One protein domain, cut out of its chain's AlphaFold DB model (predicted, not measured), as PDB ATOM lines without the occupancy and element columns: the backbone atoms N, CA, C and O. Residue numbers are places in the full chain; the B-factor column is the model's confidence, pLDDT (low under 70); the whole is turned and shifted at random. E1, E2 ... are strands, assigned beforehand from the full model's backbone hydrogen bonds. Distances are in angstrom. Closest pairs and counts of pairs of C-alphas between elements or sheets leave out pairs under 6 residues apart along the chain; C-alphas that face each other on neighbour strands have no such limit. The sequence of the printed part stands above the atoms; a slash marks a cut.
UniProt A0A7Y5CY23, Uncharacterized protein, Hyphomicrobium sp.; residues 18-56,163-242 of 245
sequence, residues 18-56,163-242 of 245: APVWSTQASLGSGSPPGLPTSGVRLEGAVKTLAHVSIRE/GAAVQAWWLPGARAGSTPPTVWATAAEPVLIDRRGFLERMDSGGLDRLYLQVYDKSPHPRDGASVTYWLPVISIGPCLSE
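This is residues 18 to 56 and 163 to 242 of the 245 residues of an uncharacterized protein of Hyphomicrobium sp. (UniProt A0A7Y5CY23). What does the model look like? It is a sandwich, two sheets face to face: the strongly twisted sheet E1 E8 E2 E5 covers the sheet E4 E3 E6, with the strands of the one at 23 degrees to those of the other. Beyond one end, residues 221 to 226 of the link from E6 to E7 stick out. What is it made of? The printed part has 119 residues with eight named strands, E1 to E8 along the chain, and no named helix; the class is all strand, though under half of the residues, 56, are in named strands. Both sheets are antiparallel in the orders given. How large is it? The whole is compact by its radius of gyration of the C-alphas, 15.2 A, yet elongated, spanning 56 by 29 by 21 A.

How is the first sheet joined? Edge strand E1, residues 22 to 24, is the antiparallel neighbour of E8, residues 233 to 241, with N 22 and O 236 2.9 A apart, within hydrogen-bond range. E8 is antiparallel to E2, residues 45 to 53, with N 51 and O 235 at 2.8 A; E2 is antiparallel to edge strand E5, residues 198 to 203, with N 50 and O 200 at 2.9 A. And the second sheet? Inner strand E3, residues 163 to 172, forms a hairpin with E4, residues 191 to 194, N 166 and O 191 being 2.8 A apart, and is antiparallel to E6, residues 207 to 218, with N 167 and O 213 at 2.8 A. How do the sheets meet? They have 39 pairs of C-alphas within 10 A; the closest C-alphas of E6 and E8 are those of Leu 212 and Ile 234, 7.3 A apart.

Where do the strands begin and end? C-alpha 22, where E1 begins, is at (-30.049, -7.304, 29.808), and C-alpha 241, where E8 ends, is at (-30.086, -14.972, 16.376). Which strands are long? E6 measures 30.6 A, E3 29.3 A, E8 23.9 A, E2 22.4 A and E5 15.7 A. Where is the remaining strand? E7, residues 227 to 229, pairs with no named strand and has its centre 21.7 A from the mean of the C-alphas.

Is the printed part cut? Residues 57 to 162 are not printed, and C-alphas 56 and 163 are 13.4 A apart across the cut. Which links are long? Those from E1 to E2, with 20 residues, and from E3 to E4, with 18. Where is confidence low? pLDDT is under 70 at residues 18 to 20, 26 to 29 and 241 to 242.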
ATOM      1  N   ALA A  18     -31.564  -5.591  16.857       58.03
ATOM      2  CA  ALA A  18     -31.062  -4.618  17.818       58.03
ATOM      3  C   ALA A  18     -30.864  -5.354  19.157       58.03
ATOM      4  O   ALA A  18     -31.770  -6.091  19.562       58.03
ATOM      5  N   PRO A  19     -29.705  -5.210  19.822       59.47
ATOM      6  CA  PRO A  19     -29.435  -5.939  21.050       59.47
ATOM      7  C   PRO A  19     -30.481  -5.594  22.103       59.47
ATOM      8  O   PRO A  19     -30.618  -4.442  22.513       59.47
ATOM      9  N   VAL A  20     -31.234  -6.608  22.531       68.00
ATOM     10  CA  VAL A  20     -32.080  -6.496  23.718       68.00
ATOM     11  C   VAL A  20     -31.149  -6.578  24.915       68.00
ATOM     12  O   VAL A  20     -30.645  -7.646  25.257       68.00
ATOM     13  N   TRP A  21     -30.865  -5.422  25.500       78.12
ATOM     14  CA  TRP A  21     -29.919  -5.309  26.597       78.12
ATOM     15  C   TRP A  21     -30.512  -5.862  27.886       78.12
ATOM     16  O   TRP A  21     -31.499  -5.347  28.406       78.12
ATOM     17  N   SER A  22     -29.864  -6.884  28.427       83.12
ATOM     18  CA  SER A  22     -30.049  -7.304  29.808       83.12
ATOM     19  C   SER A  22     -28.934  -6.712  30.657       83.12
ATOM     20  O   SER A  22     -27.750  -6.876  30.350       83.12
ATOM     21  N   THR A  23     -29.312  -6.023  31.731       82.88
ATOM     22  CA  THR A  23     -28.361  -5.525  32.722       82.88
ATOM     23  C   THR A  23     -27.945  -6.649  33.653       82.88
ATOM     24  O   THR A  23     -28.793  -7.383  34.164       82.88
ATOM     25  N   GLN A  24     -26.650  -6.754  33.920       81.38
ATOM     26  CA  GLN A  24     -26.110  -7.745  34.840       81.38
ATOM     27  C   GLN A  24     -25.430  -7.048  36.020       81.38
ATOM     28  O   GLN A  24     -24.630  -6.134  35.835       81.38
ATOM     29  N   ALA A  25     -25.704  -7.508  37.241       73.25
ATOM     30  CA  ALA A  25     -24.900  -7.128  38.398       73.25
ATOM     31  C   ALA A  25     -23.546  -7.862  38.363       73.25
ATOM     32  O   ALA A  25     -23.474  -9.029  37.968       73.25
ATOM     33  N   SER A  26     -22.471  -7.195  38.787       69.19
ATOM     34  CA  SER A  26     -21.152  -7.817  38.939       69.19
ATOM     35  C   SER A  26     -20.854  -8.116  40.405       69.19
ATOM     36  O   SER A  26     -20.999  -7.235  41.248       69.19
ATOM     37  N   LEU A  27     -20.407  -9.341  40.703       61.00
ATOM     38  CA  LEU A  27     -20.033  -9.776  42.062       61.00
ATOM     39  C   LEU A  27     -18.508  -9.827  42.315       61.00
ATOM     40  O   LEU A  27     -18.088 -10.228  43.393       61.00
ATOM     41  N   GLY A  28     -17.682  -9.412  41.344       63.75
ATOM     42  CA  GLY A  28     -16.298  -8.958  41.561       63.75
ATOM     43  C   GLY A  28     -15.302  -9.868  42.303       63.75
ATOM     44  O   GLY A  28     -14.453  -9.338  43.007       63.75
ATOM     45  N   SER A  29     -15.369 -11.197  42.171       68.19
ATOM     46  CA  SER A  29     -14.532 -12.132  42.952       68.19
ATOM     47  C   SER A  29     -13.470 -12.909  42.158       68.19
ATOM     48  O   SER A  29     -12.803 -13.766  42.733       68.19
ATOM     49  N   GLY A  30     -13.363 -12.704  40.840       71.38
ATOM     50  CA  GLY A  30     -12.512 -13.510  39.943       71.38
ATOM     51  C   GLY A  30     -12.898 -14.998  39.857       71.38
ATOM     52  O   GLY A  30     -12.230 -15.781  39.191       71.38
ATOM     53  N   SER A  31     -13.969 -15.404  40.546       82.25
ATOM     54  CA  SER A  31     -14.467 -16.780  40.613       82.25
ATOM     55  C   SER A  31     -15.703 -16.963  39.729       82.25
ATOM     56  O   SER A  31     -16.450 -15.991  39.541       82.25
ATOM     57  N   PRO A  32     -15.971 -18.191  39.241       82.75
ATOM     58  CA  PRO A  32     -17.165 -18.473  38.453       82.75
ATOM     59  C   PRO A  32     -18.442 -18.108  39.221       82.75
ATOM     60  O   PRO A  32     -18.472 -18.181  40.456       82.75
ATOM     61  N   PRO A  33     -19.532 -17.756  38.517       85.44
ATOM     62  CA  PRO A  33     -20.821 -17.534  39.156       85.44
ATOM     63  C   PRO A  33     -21.282 -18.773  39.937       85.44
ATOM     64  O   PRO A  33     -21.261 -19.890  39.424       85.44
ATOM     65  N   GLY A  34     -21.749 -18.569  41.171       81.31
ATOM     66  CA  GLY A  34     -22.129 -19.669  42.067       81.31
ATOM     67  C   GLY A  34     -23.414 -20.412  41.682       81.31
ATOM     68  O   GLY A  34     -23.673 -21.487  42.212       81.31
ATOM     69  N   LEU A  35     -24.220 -19.855  40.771       84.88
ATOM     70  CA  LEU A  35     -25.456 -20.466  40.283       84.88
ATOM     71  C   LEU A  35     -25.398 -20.644  38.757       84.88
ATOM     72  O   LEU A  35     -24.927 -19.743  38.056       84.88
ATOM     73  N   PRO A  36     -25.934 -21.749  38.212       81.50
ATOM     74  CA  PRO A  36     -26.041 -21.951  36.765       81.50
ATOM     75  C   PRO A  36     -27.055 -20.996  36.116       81.50
ATOM     76  O   PRO A  36     -27.017 -20.770  34.915       81.50
ATOM     77  N   THR A  37     -27.953 -20.397  36.903       84.81
ATOM     78  CA  THR A  37     -28.927 -19.402  36.430       84.81
ATOM     79  C   THR A  37     -28.380 -17.975  36.404       84.81
ATOM     80  O   THR A  37     -29.114 -17.059  36.038       84.81
ATOM     81  N   SER A  38     -27.128 -17.760  36.814       87.44
ATOM     82  CA  SER A  38     -26.479 -16.451  36.731       87.44
ATOM     83  C   SER A  38     -26.269 -16.017  35.278       87.44
ATOM     84  O   SER A  38     -26.254 -16.837  34.362       87.44
ATOM     85  N   GLY A  39     -26.089 -14.716  35.062       87.06
ATOM     86  CA  GLY A  39     -25.781 -14.163  33.742       87.06
ATOM     87  C   GLY A  39     -26.990 -14.026  32.829       87.06
ATOM     88  O   GLY A  39     -28.132 -14.305  33.203       87.06
ATOM     89  N   VAL A  40     -26.714 -13.557  31.620       89.25
ATOM     90  CA  VAL A  40     -27.713 -13.255  30.601       89.25
ATOM     91  C   VAL A  40     -27.931 -14.482  29.729       89.25
ATOM     92  O   VAL A  40     -26.977 -15.116  29.274       89.25
ATOM     93  N   ARG A  41     -29.204 -14.830  29.522       88.06
ATOM     94  CA  ARG A  41     -29.605 -15.922  28.636       88.06
ATOM     95  C   ARG A  41     -29.465 -15.476  27.185       88.06
ATOM     96  O   ARG A  41     -29.865 -14.367  26.851       88.06
ATOM     97  N   LEU A  42     -28.898 -16.337  26.345       85.38
ATOM     98  CA  LEU A  42     -28.569 -15.987  24.960       85.38
ATOM     99  C   LEU A  42     -29.629 -16.425  23.942       85.38
ATOM    100  O   LEU A  42     -29.582 -15.964  22.812       85.38
ATOM    101  N   GLU A  43     -30.592 -17.271  24.331       77.62
ATOM    102  CA  GLU A  43     -31.782 -17.620  23.524       77.62
ATOM    103  C   GLU A  43     -31.468 -18.019  22.065       77.62
ATOM    104  O   GLU A  43     -32.122 -17.564  21.132       77.62
ATOM    105  N   GLY A  44     -30.431 -18.838  21.843       75.56
ATOM    106  CA  GLY A  44     -30.042 -19.255  20.487       75.56
ATOM    107  C   GLY A  44     -29.321 -18.167  19.680       75.56
ATOM    108  O   GLY A  44     -29.290 -18.208  18.451       75.56
ATOM    109  N   ALA A  45     -28.741 -17.160  20.338       81.69
ATOM    110  CA  ALA A  45     -27.920 -16.161  19.669       81.69
ATOM    111  C   ALA A  45     -26.617 -16.756  19.125       81.69
ATOM    112  O   ALA A  45     -25.778 -17.252  19.879       81.69
ATOM    113  N   VAL A  46     -26.384 -16.598  17.823       85.00
ATOM    114  CA  VAL A  46     -25.100 -16.916  17.177       85.00
ATOM    115  C   VAL A  46     -24.035 -15.888  17.560       85.00
ATOM    116  O   VAL A  46     -22.863 -16.233  17.726       85.00
ATOM    117  N   LYS A  47     -24.437 -14.618  17.706       87.56
ATOM    118  CA  LYS A  47     -23.566 -13.526  18.152       87.56
ATOM    119  C   LYS A  47     -24.248 -12.713  19.244       87.56
ATOM    120  O   LYS A  47     -25.438 -12.399  19.154       87.56
ATOM    121  N   THR A  48     -23.455 -12.297  20.221       88.12
ATOM    122  CA  THR A  48     -23.881 -11.445  21.334       88.12
ATOM    123  C   THR A  48     -23.003 -10.200  21.391       88.12
ATOM    124  O   THR A  48     -21.805 -10.269  21.131       88.12
ATOM    125  N   LEU A  49     -23.590  -9.045  21.703       90.12
ATOM    126  CA  LEU A  49     -22.854  -7.816  21.977       90.12
ATOM    127  C   LEU A  49     -22.764  -7.629  23.492       90.12
ATOM    128  O   LEU A  49     -23.774  -7.663  24.195       90.12
ATOM    129  N   ALA A  50     -21.545  -7.438  23.978       91.00
ATOM    130  CA  ALA A  50     -21.223  -7.222  25.375       91.00
ATOM    131  C   ALA A  50     -20.693  -5.804  25.564       91.00
ATOM    132  O   ALA A  50     -19.732  -5.416  24.903       91.00
ATOM    133  N   HIS A  51     -21.299  -5.052  26.476       91.38
ATOM    134  CA  HIS A  51     -20.874  -3.718  26.868       91.38
ATOM    135  C   HIS A  51     -20.608  -3.669  28.375       91.38
ATOM    136  O   HIS A  51     -21.457  -4.066  29.176       91.38
ATOM    137  N   VAL A  52     -19.440  -3.161  28.765       91.38
ATOM    138  CA  VAL A  52     -19.102  -2.856  30.160       91.38
ATOM    139  C   VAL A  52     -18.664  -1.405  30.237       91.38
ATOM    140  O   VAL A  52     -17.668  -1.030  29.621       91.38
ATOM    141  N   SER A  53     -19.367  -0.613  31.041       91.00
ATOM    142  CA  SER A  53     -18.933   0.733  31.400       91.00
ATOM    143  C   SER A  53     -18.516   0.771  32.861       91.00
ATOM    144  O   SER A  53     -19.286   0.394  33.744       91.00
ATOM    145  N   ILE A  54     -17.297   1.239  33.122       89.19
ATOM    146  CA  ILE A  54     -16.793   1.443  34.487       89.19
ATOM    147  C   ILE A  54     -17.028   2.872  34.987       89.19
ATOM    148  O   ILE A  54     -16.696   3.158  36.131       89.19
ATOM    149  N   ARG A  55     -17.584   3.747  34.138       87.94
ATOM    150  CA  ARG A  55     -17.934   5.139  34.445       87.94
ATOM    151  C   ARG A  55     -19.292   5.504  33.871       87.94
ATOM    152  O   ARG A  55     -19.760   4.872  32.924       87.94
ATOM    153  N   GLU A  56     -19.902   6.550  34.404       82.94
ATOM    154  CA  GLU A  56     -21.103   7.141  33.803       82.94
ATOM    155  C   GLU A  56     -20.766   7.937  32.535       82.94
ATOM    156  O   GLU A  56     -21.482   7.846  31.541       82.94
ATOM    157  N   GLY A 163      -9.417   1.955  35.785       89.94
ATOM    158  CA  GLY A 163      -9.414   0.741  34.978       89.94
ATOM    159  C   GLY A 163     -10.008  -0.436  35.745       89.94
ATOM    160  O   GLY A 163     -10.321  -0.319  36.932       89.94
ATOM    161  N   ALA A 164     -10.187  -1.563  35.071       90.94
ATOM    162  CA  ALA A 164     -10.655  -2.811  35.666       90.94
ATOM    163  C   ALA A 164     -10.218  -4.014  34.817       90.94
ATOM    164  O   ALA A 164      -9.732  -3.849  33.701       90.94
ATOM    165  N   ALA A 165     -10.440  -5.220  35.327       91.25
ATOM    166  CA  ALA A 165     -10.324  -6.462  34.572       91.25
ATOM    167  C   ALA A 165     -11.715  -7.050  34.307       91.25
ATOM    168  O   ALA A 165     -12.559  -7.082  35.207       91.25
ATOM    169  N   VAL A 166     -11.956  -7.525  33.083       91.50
ATOM    170  CA  VAL A 166     -13.189  -8.207  32.670       91.50
ATOM    171  C   VAL A 166     -12.894  -9.669  32.363       91.50
ATOM    172  O   VAL A 166     -12.078  -9.972  31.500       91.50
ATOM    173  N   GLN A 167     -13.612 -10.580  33.014       91.31
ATOM    174  CA  GLN A 167     -13.575 -12.011  32.722       91.31
ATOM    175  C   GLN A 167     -14.917 -12.464  32.158       91.31
ATOM    176  O   GLN A 167     -15.965 -12.256  32.773       91.31
ATOM    177  N   ALA A 168     -14.883 -13.117  30.999       90.94
ATOM    178  CA  ALA A 168     -16.062 -13.735  30.415       90.94
ATOM    179  C   ALA A 168     -16.213 -15.175  30.911       90.94
ATOM    180  O   ALA A 168     -15.302 -15.995  30.788       90.94
ATOM    181  N   TRP A 169     -17.389 -15.484  31.440       91.81
ATOM    182  CA  TRP A 169     -17.806 -16.820  31.831       91.81
ATOM    183  C   TRP A 169     -18.962 -17.251  30.940       91.81
ATOM    184  O   TRP A 169     -19.922 -16.503  30.760       91.81
ATOM    185  N   TRP A 170     -18.906 -18.461  30.401       91.31
ATOM    186  CA  TRP A 170     -19.968 -19.007  29.567       91.31
ATOM    187  C   TRP A 170     -20.446 -20.357  30.076       91.31
ATOM    188  O   TRP A 170     -19.663 -21.198  30.519       91.31
ATOM    189  N   LEU A 171     -21.757 -20.560  29.979       91.12
ATOM    190  CA  LEU A 171     -22.392 -21.843  30.224       91.12
ATOM    191  C   LEU A 171     -22.804 -22.438  28.871       91.12
ATOM    192  O   LEU A 171     -23.652 -21.847  28.190       91.12
ATOM    193  N   PRO A 172     -22.215 -23.570  28.444       89.44
ATOM    194  CA  PRO A 172     -22.597 -24.210  27.192       89.44
ATOM    195  C   PRO A 172     -24.053 -24.688  27.226       89.44
ATOM    196  O   PRO A 172     -24.550 -25.133  28.263       89.44
ATOM    197  N   GLY A 173     -24.729 -24.621  26.083       85.81
ATOM    198  CA  GLY A 173     -26.075 -25.154  25.918       85.81
ATOM    199  C   GLY A 173     -26.093 -26.680  25.880       85.81
ATOM    200  O   GLY A 173     -25.157 -27.330  25.406       85.81
ATOM    201  N   ALA A 174     -27.185 -27.265  26.369       83.12
ATOM    202  CA  ALA A 174     -27.445 -28.690  26.206       83.12
ATOM    203  C   ALA A 174     -27.812 -28.989  24.746       83.12
ATOM    204  O   ALA A 174     -28.581 -28.252  24.128       83.12
ATOM    205  N   ARG A 175     -27.345 -30.117  24.209       79.12
ATOM    206  CA  ARG A 175     -27.937 -30.677  22.986       79.12
ATOM    207  C   ARG A 175     -29.309 -31.261  23.311       79.12
ATOM    208  O   ARG A 175     -29.524 -31.742  24.429       79.12
ATOM    209  N   ALA A 176     -30.212 -31.286  22.335       75.94
ATOM    210  CA  ALA A 176     -31.499 -31.957  22.485       75.94
ATOM    211  C   ALA A 176     -31.300 -33.414  22.954       75.94
ATOM    212  O   ALA A 176     -30.520 -34.161  22.365       75.94
ATOM    213  N   GLY A 177     -31.966 -33.794  24.048       79.44
ATOM    214  CA  GLY A 177     -31.844 -35.126  24.655       79.44
ATOM    215  C   GLY A 177     -30.627 -35.332  25.570       79.44
ATOM    216  O   GLY A 177     -30.425 -36.447  26.042       79.44
ATOM    217  N   SER A 178     -29.829 -34.293  25.842       81.69
ATOM    218  CA  SER A 178     -28.703 -34.352  26.787       81.69
ATOM    219  C   SER A 178     -28.988 -33.606  28.093       81.69
ATOM    220  O   SER A 178     -29.783 -32.667  28.129       81.69
ATOM    221  N   THR A 179     -28.315 -34.014  29.171       81.75
ATOM    222  CA  THR A 179     -28.330 -33.287  30.446       81.75
ATOM    223  C   THR A 179     -27.623 -31.935  30.291       81.75
ATOM    224  O   THR A 179     -26.497 -31.909  29.786       81.75
ATOM    225  N   PRO A 180     -28.224 -30.819  30.743       77.19
ATOM    226  CA  PRO A 180     -27.581 -29.513  30.682       77.19
ATOM    227  C   PRO A 180     -26.272 -29.437  31.480       77.19
ATOM    228  O   PRO A 180     -26.213 -29.954  32.600       77.19
ATOM    229  N   PRO A 181     -25.232 -28.771  30.948       79.50
ATOM    230  CA  PRO A 181     -24.018 -28.476  31.699       79.50
ATOM    231  C   PRO A 181     -24.314 -27.602  32.921       79.50
ATOM    232  O   PRO A 181     -25.151 -26.704  32.871       79.50
ATOM    233  N   THR A 182     -23.583 -27.828  34.013       81.19
ATOM    234  CA  THR A 182     -23.695 -27.030  35.248       81.19
ATOM    235  C   THR A 182     -22.420 -26.260  35.585       81.19
ATOM    236  O   THR A 182     -22.394 -25.524  36.568       81.19
ATOM    237  N   VAL A 183     -21.352 -26.447  34.805       86.06
ATOM    238  CA  VAL A 183     -20.034 -25.859  35.058       86.06
ATOM    239  C   VAL A 183     -19.808 -24.696  34.104       86.06
ATOM    240  O   VAL A 183     -19.890 -24.857  32.887       86.06
ATOM    241  N   TRP A 184     -19.495 -23.535  34.673       90.25
ATOM    242  CA  TRP A 184     -19.071 -22.359  33.924       90.25
ATOM    243  C   TRP A 184     -17.671 -22.573  33.348       90.25
ATOM    244  O   TRP A 184     -16.748 -22.955  34.065       90.25
ATOM    245  N   ALA A 185     -17.515 -22.296  32.059       89.75
ATOM    246  CA  ALA A 185     -16.228 -22.231  31.385       89.75
ATOM    247  C   ALA A 185     -15.809 -20.768  31.195       89.75
ATOM    248  O   ALA A 185     -16.627 -19.855  31.313       89.75
ATOM    249  N   THR A 186     -14.523 -20.533  30.953       89.06
ATOM    250  CA  THR A 186     -13.970 -19.180  30.883       89.06
ATOM    251  C   THR A 186     -12.747 -19.111  29.983       89.06
ATOM    252  O   THR A 186     -12.124 -20.135  29.694       89.06
ATOM    253  N   ALA A 187     -12.414 -17.904  29.527       72.88
ATOM    254  CA  ALA A 187     -11.168 -17.648  28.818       72.88
ATOM    255  C   ALA A 187      -9.996 -17.717  29.805       72.88
ATOM    256  O   ALA A 187     -10.177 -17.481  30.994       72.88
ATOM    257  N   ALA A 188      -8.794 -18.045  29.331       71.38
ATOM    258  CA  ALA A 188      -7.652 -18.184  30.234       71.38
ATOM    259  C   ALA A 188      -7.264 -16.854  30.904       71.38
ATOM    260  O   ALA A 188      -6.952 -16.863  32.088       71.38
ATOM    261  N   GLU A 189      -7.324 -15.733  30.174       84.88
ATOM    262  CA  GLU A 189      -6.862 -14.436  30.678       84.88
ATOM    263  C   GLU A 189      -7.970 -13.370  30.684       84.88
ATOM    264  O   GLU A 189      -8.762 -13.305  29.733       84.88
ATOM    265  N   PRO A 190      -8.008 -12.508  31.713       89.62
ATOM    266  CA  PRO A 190      -8.945 -11.395  31.797       89.62
ATOM    267  C   PRO A 190      -8.562 -10.274  30.829       89.62
ATOM    268  O   PRO A 190      -7.386  -9.992  30.594       89.62
ATOM    269  N   VAL A 191      -9.562  -9.563  30.317       91.50
ATOM    270  CA  VAL A 191      -9.357  -8.382  29.475       91.50
ATOM    271  C   VAL A 191      -9.235  -7.149  30.361       91.50
ATOM    272  O   VAL A 191     -10.171  -6.795  31.077       91.50
ATOM    273  N   LEU A 192      -8.091  -6.470  30.300       92.31
ATOM    274  CA  LEU A 192      -7.901  -5.192  30.981       92.31
ATOM    275  C   LEU A 192      -8.618  -4.077  30.222       92.31
ATOM    276  O   LEU A 192      -8.459  -3.934  29.008       92.31
ATOM    277  N   ILE A 193      -9.394  -3.283  30.950       91.56
ATOM    278  CA  ILE A 193     -10.197  -2.191  30.405       91.56
ATOM    279  C   ILE A 193      -9.859  -0.888  31.121       91.56
ATOM    280  O   ILE A 193      -9.572  -0.871  32.320       91.56
ATOM    281  N   ASP A 194      -9.891   0.210  30.374       90.25
ATOM    282  CA  ASP A 194      -9.672   1.558  30.893       90.25
ATOM    283  C   ASP A 194     -10.994   2.334  30.986       90.25
ATOM    284  O   ASP A 194     -12.084   1.771  30.849       90.25
ATOM    285  N   ARG A 195     -10.910   3.650  31.202       86.31
ATOM    286  CA  ARG A 195     -12.062   4.563  31.267       86.31
ATOM    287  C   ARG A 195     -13.035   4.490  30.084       86.31
ATOM    288  O   ARG A 195     -14.174   4.916  30.230       86.31
ATOM    289  N   ARG A 196     -12.610   3.986  28.921       87.12
ATOM    290  CA  ARG A 196     -13.465   3.811  27.733       87.12
ATOM    291  C   ARG A 196     -14.394   2.605  27.853       87.12
ATOM    292  O   ARG A 196     -15.316   2.483  27.052       87.12
ATOM    293  N   GLY A 197     -14.161   1.740  28.836       89.00
ATOM    294  CA  GLY A 197     -14.924   0.523  29.041       89.00
ATOM    295  C   GLY A 197     -14.579  -0.564  28.026       89.00
ATOM    296  O   GLY A 197     -13.457  -0.658  27.527       89.00
ATOM    297  N   PHE A 198     -15.564  -1.406  27.749       89.56
ATOM    298  CA  PHE A 198     -15.458  -2.584  26.901       89.56
ATOM    299  C   PHE A 198     -16.685  -2.668  26.006       89.56
ATOM    300  O   PHE A 198     -17.811  -2.576  26.495       89.56
ATOM    301  N   LEU A 199     -16.476  -2.877  24.709       90.69
ATOM    302  CA  LEU A 199     -17.549  -3.172  23.770       90.69
ATOM    303  C   LEU A 199     -17.062  -4.216  22.775       90.69
ATOM    304  O   LEU A 199     -16.248  -3.907  21.907       90.69
ATOM    305  N   GLU A 200     -17.581  -5.437  22.875       89.69
ATOM    306  CA  GLU A 200     -17.122  -6.534  22.028       89.69
ATOM    307  C   GLU A 200     -18.262  -7.418  21.533       89.69
ATOM    308  O   GLU A 200     -19.254  -7.665  22.223       89.69
ATOM    309  N   ARG A 201     -18.108  -7.890  20.292       88.81
ATOM    310  CA  ARG A 201     -18.978  -8.900  19.691       88.81
ATOM    311  C   ARG A 201     -18.391 -10.269  19.990       88.81
ATOM    312  O   ARG A 201     -17.260 -10.540  19.608       88.81
ATOM    313  N   MET A 202     -19.178 -11.117  20.632       88.38
ATOM    314  CA  MET A 202     -18.782 -12.454  21.050       88.38
ATOM    315  C   MET A 202     -19.512 -13.516  20.238       88.38
ATOM    316  O   MET A 202     -20.696 -13.377  19.914       88.38
ATOM    317  N   ASP A 203     -18.797 -14.598  19.957       88.88
ATOM    318  CA  ASP A 203     -19.324 -15.781  19.290       88.88
ATOM    319  C   ASP A 203     -20.047 -16.628  20.331       88.88
ATOM    320  O   ASP A 203     -19.420 -17.179  21.234       88.88
ATOM    321  N   SER A 204     -21.377 -16.677  20.237       88.06
ATOM    322  CA  SER A 204     -22.238 -17.267  21.267       88.06
ATOM    323  C   SER A 204     -23.019 -18.497  20.815       88.06
ATOM    324  O   SER A 204     -23.779 -19.057  21.604       88.06
ATOM    325  N   GLY A 205     -22.821 -18.944  19.572       85.25
ATOM    326  CA  GLY A 205     -23.453 -20.158  19.060       85.25
ATOM    327  C   GLY A 205     -23.174 -21.366  19.962       85.25
ATOM    328  O   GLY A 205     -22.022 -21.678  20.262       85.25
ATOM    329  N   GLY A 206     -24.236 -22.041  20.406       84.38
ATOM    330  CA  GLY A 206     -24.147 -23.195  21.306       84.38
ATOM    331  C   GLY A 206     -23.948 -22.863  22.791       84.38
ATOM    332  O   GLY A 206     -23.729 -23.782  23.581       84.38
ATOM    333  N   LEU A 207     -24.035 -21.594  23.196       89.00
ATOM    334  CA  LEU A 207     -24.025 -21.177  24.601       89.00
ATOM    335  C   LEU A 207     -25.459 -20.927  25.101       89.00
ATOM    336  O   LEU A 207     -26.271 -20.335  24.394       89.00
ATOM    337  N   ASP A 208     -25.771 -21.341  26.332       88.75
ATOM    338  CA  ASP A 208     -27.042 -20.989  26.989       88.75
ATOM    339  C   ASP A 208     -26.941 -19.614  27.659       88.75
ATOM    340  O   ASP A 208     -27.859 -18.791  27.564       88.75
ATOM    341  N   ARG A 209     -25.811 -19.346  28.334       89.69
ATOM    342  CA  ARG A 209     -25.617 -18.133  29.140       89.69
ATOM    343  C   ARG A 209     -24.228 -17.538  29.004       89.69
ATOM    344  O   ARG A 209     -23.233 -18.258  28.933       89.69
ATOM    345  N   LEU A 210     -24.186 -16.211  29.070       90.88
ATOM    346  CA  LEU A 210     -22.972 -15.413  29.198       90.88
ATOM    347  C   LEU A 210     -23.032 -14.616  30.501       90.88
ATOM    348  O   LEU A 210     -24.041 -13.981  30.808       90.88
ATOM    349  N   TYR A 211     -21.940 -14.630  31.254       91.12
ATOM    350  CA  TYR A 211     -21.753 -13.803  32.433       91.12
ATOM    351  C   TYR A 211     -20.438 -13.040  32.314       91.12
ATOM    352  O   TYR A 211     -19.380 -13.642  32.146       91.12
ATOM    353  N   LEU A 212     -20.488 -11.717  32.427       90.75
ATOM    354  CA  LEU A 212     -19.278 -10.895  32.466       90.75
ATOM    355  C   LEU A 212     -18.982 -10.512  33.906       90.75
ATOM    356  O   LEU A 212     -19.801  -9.905  34.590       90.75
ATOM    357  N   GLN A 213     -17.808 -10.873  34.386       90.12
ATOM    358  CA  GLN A 213     -17.332 -10.463  35.693       90.12
ATOM    359  C   GLN A 213     -16.389  -9.288  35.525       90.12
ATOM    360  O   GLN A 213     -15.538  -9.314  34.647       90.12
ATOM    361  N   VAL A 214     -16.516  -8.281  36.383       89.88
ATOM    362  CA  VAL A 214     -15.595  -7.150  36.416       89.88
ATOM    363  C   VAL A 214     -15.019  -7.077  37.816       89.88
ATOM    364  O   VAL A 214     -15.766  -7.048  38.795       89.88
ATOM    365  N   TYR A 215     -13.702  -7.097  37.914       86.38
ATOM    366  CA  TYR A 215     -12.968  -7.088  39.175       86.38
ATOM    367  C   TYR A 215     -11.675  -6.283  39.013       86.38
ATOM    368  O   TYR A 215     -11.486  -5.625  37.989       86.38
ATOM    369  N   ASP A 216     -10.851  -6.243  40.061       82.38
ATOM    370  CA  ASP A 216      -9.600  -5.473  40.097       82.38
ATOM    371  C   ASP A 216      -9.781  -4.029  39.617       82.38
ATOM    372  O   ASP A 216      -9.039  -3.504  38.785       82.38
ATOM    373  N   LYS A 217     -10.826  -3.384  40.154       87.31
ATOM    374  CA  LYS A 217     -11.119  -1.969  39.924       87.31
ATOM    375  C   LYS A 217      -9.927  -1.151  40.397       87.31
ATOM    376  O   LYS A 217      -9.715  -0.978  41.596       87.31
ATOM    377  N   SER A 218      -9.142  -0.698  39.433       87.44
ATOM    378  CA  SER A 218      -7.876  -0.038  39.678       87.44
ATOM    379  C   SER A 218      -8.147   1.348  40.268       87.44
ATOM    380  O   SER A 218      -8.865   2.142  39.643       87.44
ATOM    381  N   PRO A 219      -7.610   1.634  41.466       86.56
ATOM    382  CA  PRO A 219      -7.718   2.946  42.086       86.56
ATOM    383  C   PRO A 219      -6.856   3.960  41.334       86.56
ATOM    384  O   PRO A 219      -5.867   3.582  40.701       86.56
ATOM    385  N   HIS A 220      -7.151   5.257  41.459       86.88
ATOM    386  CA  HIS A 220      -6.128   6.238  41.110       86.88
ATOM    387  C   HIS A 220      -4.986   6.118  42.145       86.88
ATOM    388  O   HIS A 220      -5.273   6.050  43.342       86.88
ATOM    389  N   PRO A 221      -3.691   6.121  41.758       86.44
ATOM    390  CA  PRO A 221      -2.576   5.794  42.666       86.44
ATOM    391  C   PRO A 221      -2.451   6.664  43.925       86.44
ATOM    392  O   PRO A 221      -1.714   6.328  44.847       86.44
ATOM    393  N   ARG A 222      -3.126   7.816  43.937       88.50
ATOM    394  CA  ARG A 222      -3.125   8.799  45.030       88.50
ATOM    395  C   ARG A 222      -4.481   8.946  45.725       88.50
ATOM    396  O   ARG A 222      -4.646   9.879  46.508       88.50
ATOM    397  N   ASP A 223      -5.457   8.097  45.407       92.25
ATOM    398  CA  ASP A 223      -6.723   8.099  46.138       92.25
ATOM    399  C   ASP A 223      -6.500   7.708  47.603       92.25
ATOM    400  O   ASP A 223      -5.645   6.884  47.937       92.25
ATOM    401  N   GLY A 224      -7.278   8.322  48.492       88.56
ATOM    402  CA  GLY A 224      -7.266   7.993  49.909       88.56
ATOM    403  C   GLY A 224      -7.855   6.608  50.178       88.56
ATOM    404  O   GLY A 224      -8.745   6.140  49.471       88.56
ATOM    405  N   ALA A 225      -7.427   5.975  51.272       87.50
ATOM    406  CA  ALA A 225      -7.934   4.661  51.684       87.50
ATOM    407  C   ALA A 225      -9.448   4.636  51.994       87.50
ATOM    408  O   ALA A 225     -10.039   3.564  52.083       87.50
ATOM    409  N   SER A 226     -10.077   5.803  52.169       84.12
ATOM    410  CA  SER A 226     -11.519   5.963  52.394       84.12
ATOM    411  C   SER A 226     -12.359   5.963  51.109       84.12
ATOM    412  O   SER A 226     -13.585   6.060  51.188       84.12
ATOM    413  N   VAL A 227     -11.731   5.865  49.931       91.44
ATOM    414  CA  VAL A 227     -12.422   5.853  48.635       91.44
ATOM    415  C   VAL A 227     -12.845   4.433  48.269       91.44
ATOM    416  O   VAL A 227     -12.038   3.507  48.213       91.44
ATOM    417  N   THR A 228     -14.130   4.277  47.975       92.38
ATOM    418  CA  THR A 228     -14.728   3.049  47.446       92.38
ATOM    419  C   THR A 228     -15.026   3.218  45.961       92.38
ATOM    420  O   THR A 228     -15.444   4.287  45.530       92.38
ATOM    421  N   TYR A 229     -14.823   2.174  45.157       89.69
ATOM    422  CA  TYR A 229     -15.058   2.258  43.711       89.69
ATOM    423  C   TYR A 229     -16.427   1.712  43.349       89.69
ATOM    424  O   TYR A 229     -16.785   0.617  43.803       89.69
ATOM    425  N   TRP A 230     -17.180   2.421  42.511       85.31
ATOM    426  CA  TRP A 230     -18.525   1.980  42.145       85.31
ATOM    427  C   TRP A 230     -18.539   0.685  41.345       85.31
ATOM    428  O   TRP A 230     -17.517   0.175  40.872       85.31
ATOM    429  N   LEU A 231     -19.727   0.090  41.288       80.88
ATOM    430  CA  LEU A 231     -19.968  -1.081  40.468       80.88
ATOM    431  C   LEU A 231     -20.105  -0.654  39.003       80.88
ATOM    432  O   LEU A 231     -20.775   0.338  38.721       80.88
ATOM    433  N   PRO A 232     -19.493  -1.401  38.077       85.19
ATOM    434  CA  PRO A 232     -19.628  -1.130  36.660       85.19
ATOM    435  C   PRO A 232     -21.022  -1.503  36.164       85.19
ATOM    436  O   PRO A 232     -21.667  -2.421  36.681       85.19
ATOM    437  N   VAL A 233     -21.451  -0.828  35.104       87.62
ATOM    438  CA  VAL A 233     -22.665  -1.165  34.367       87.62
ATOM    439  C   VAL A 233     -22.310  -2.197  33.307       87.62
ATOM    440  O   VAL A 233     -21.476  -1.949  32.439       87.62
ATOM    441  N   ILE A 234     -22.961  -3.356  33.366       89.19
ATOM    442  CA  ILE A 234     -22.779  -4.443  32.402       89.19
ATOM    443  C   ILE A 234     -24.084  -4.624  31.644       89.19
ATOM    444  O   ILE A 234     -25.138  -4.811  32.250       89.19
ATOM    445  N   SER A 235     -24.009  -4.570  30.320       89.56
ATOM    446  CA  SER A 235     -25.134  -4.790  29.414       89.56
ATOM    447  C   SER A 235     -24.753  -5.834  28.375       89.56
ATOM    448  O   SER A 235     -23.732  -5.710  27.704       89.56
ATOM    449  N   ILE A 236     -25.568  -6.875  28.242       88.25
ATOM    450  CA  ILE A 236     -25.339  -7.971  27.296       88.25
ATOM    451  C   ILE A 236     -26.624  -8.174  26.503       88.25
ATOM    452  O   ILE A 236     -27.705  -8.184  27.094       88.25
ATOM    453  N   GLY A 237     -26.527  -8.327  25.184       83.62
ATOM    454  CA  GLY A 237     -27.702  -8.567  24.350       83.62
ATOM    455  C   GLY A 237     -27.394  -9.317  23.052       83.62
ATOM    456  O   GLY A 237     -26.313  -9.141  22.484       83.62
ATOM    457  N   PRO A 238     -28.330 -10.144  22.555       78.06
ATOM    458  CA  PRO A 238     -28.156 -10.885  21.310       78.06
ATOM    459  C   PRO A 238     -28.153  -9.924  20.116       78.06
ATOM    460  O   PRO A 238     -29.026  -9.068  20.014       78.06
ATOM    461  N   CYS A 239     -27.193 -10.055  19.203       74.50
ATOM    462  CA  CYS A 239     -27.089  -9.198  18.011       74.50
ATOM    463  C   CYS A 239     -27.252  -9.963  16.689       74.50
ATOM    464  O   CYS A 239     -27.542  -9.354  15.659       74.50
ATOM    465  N   LEU A 240     -27.137 -11.291  16.724       73.44
ATOM    466  CA  LEU A 240     -27.559 -12.180  15.645       73.44
ATOM    467  C   LEU A 240     -28.155 -13.446  16.260       73.44
ATOM    468  O   LEU A 240     -27.472 -14.125  17.029       73.44
ATOM    469  N   SER A 241     -29.397 -13.762  15.910       65.12
ATOM    470  CA  SER A 241     -30.086 -14.972  16.376       65.12
ATOM    471  C   SER A 241     -30.094 -16.054  15.305       65.12
ATOM    472  O   SER A 241     -30.105 -15.750  14.111       65.12
ATOM    473  N   GLU A 242     -30.095 -17.320  15.724       59.72
ATOM    474  CA  GLU A 242     -30.488 -18.405  14.829       59.72
ATOM    475  C   GLU A 242     -31.940 -18.176  14.391       59.72
ATOM    476  O   GLU A 242     -32.801 -17.803  15.191       59.72
TER     477      GLU A 242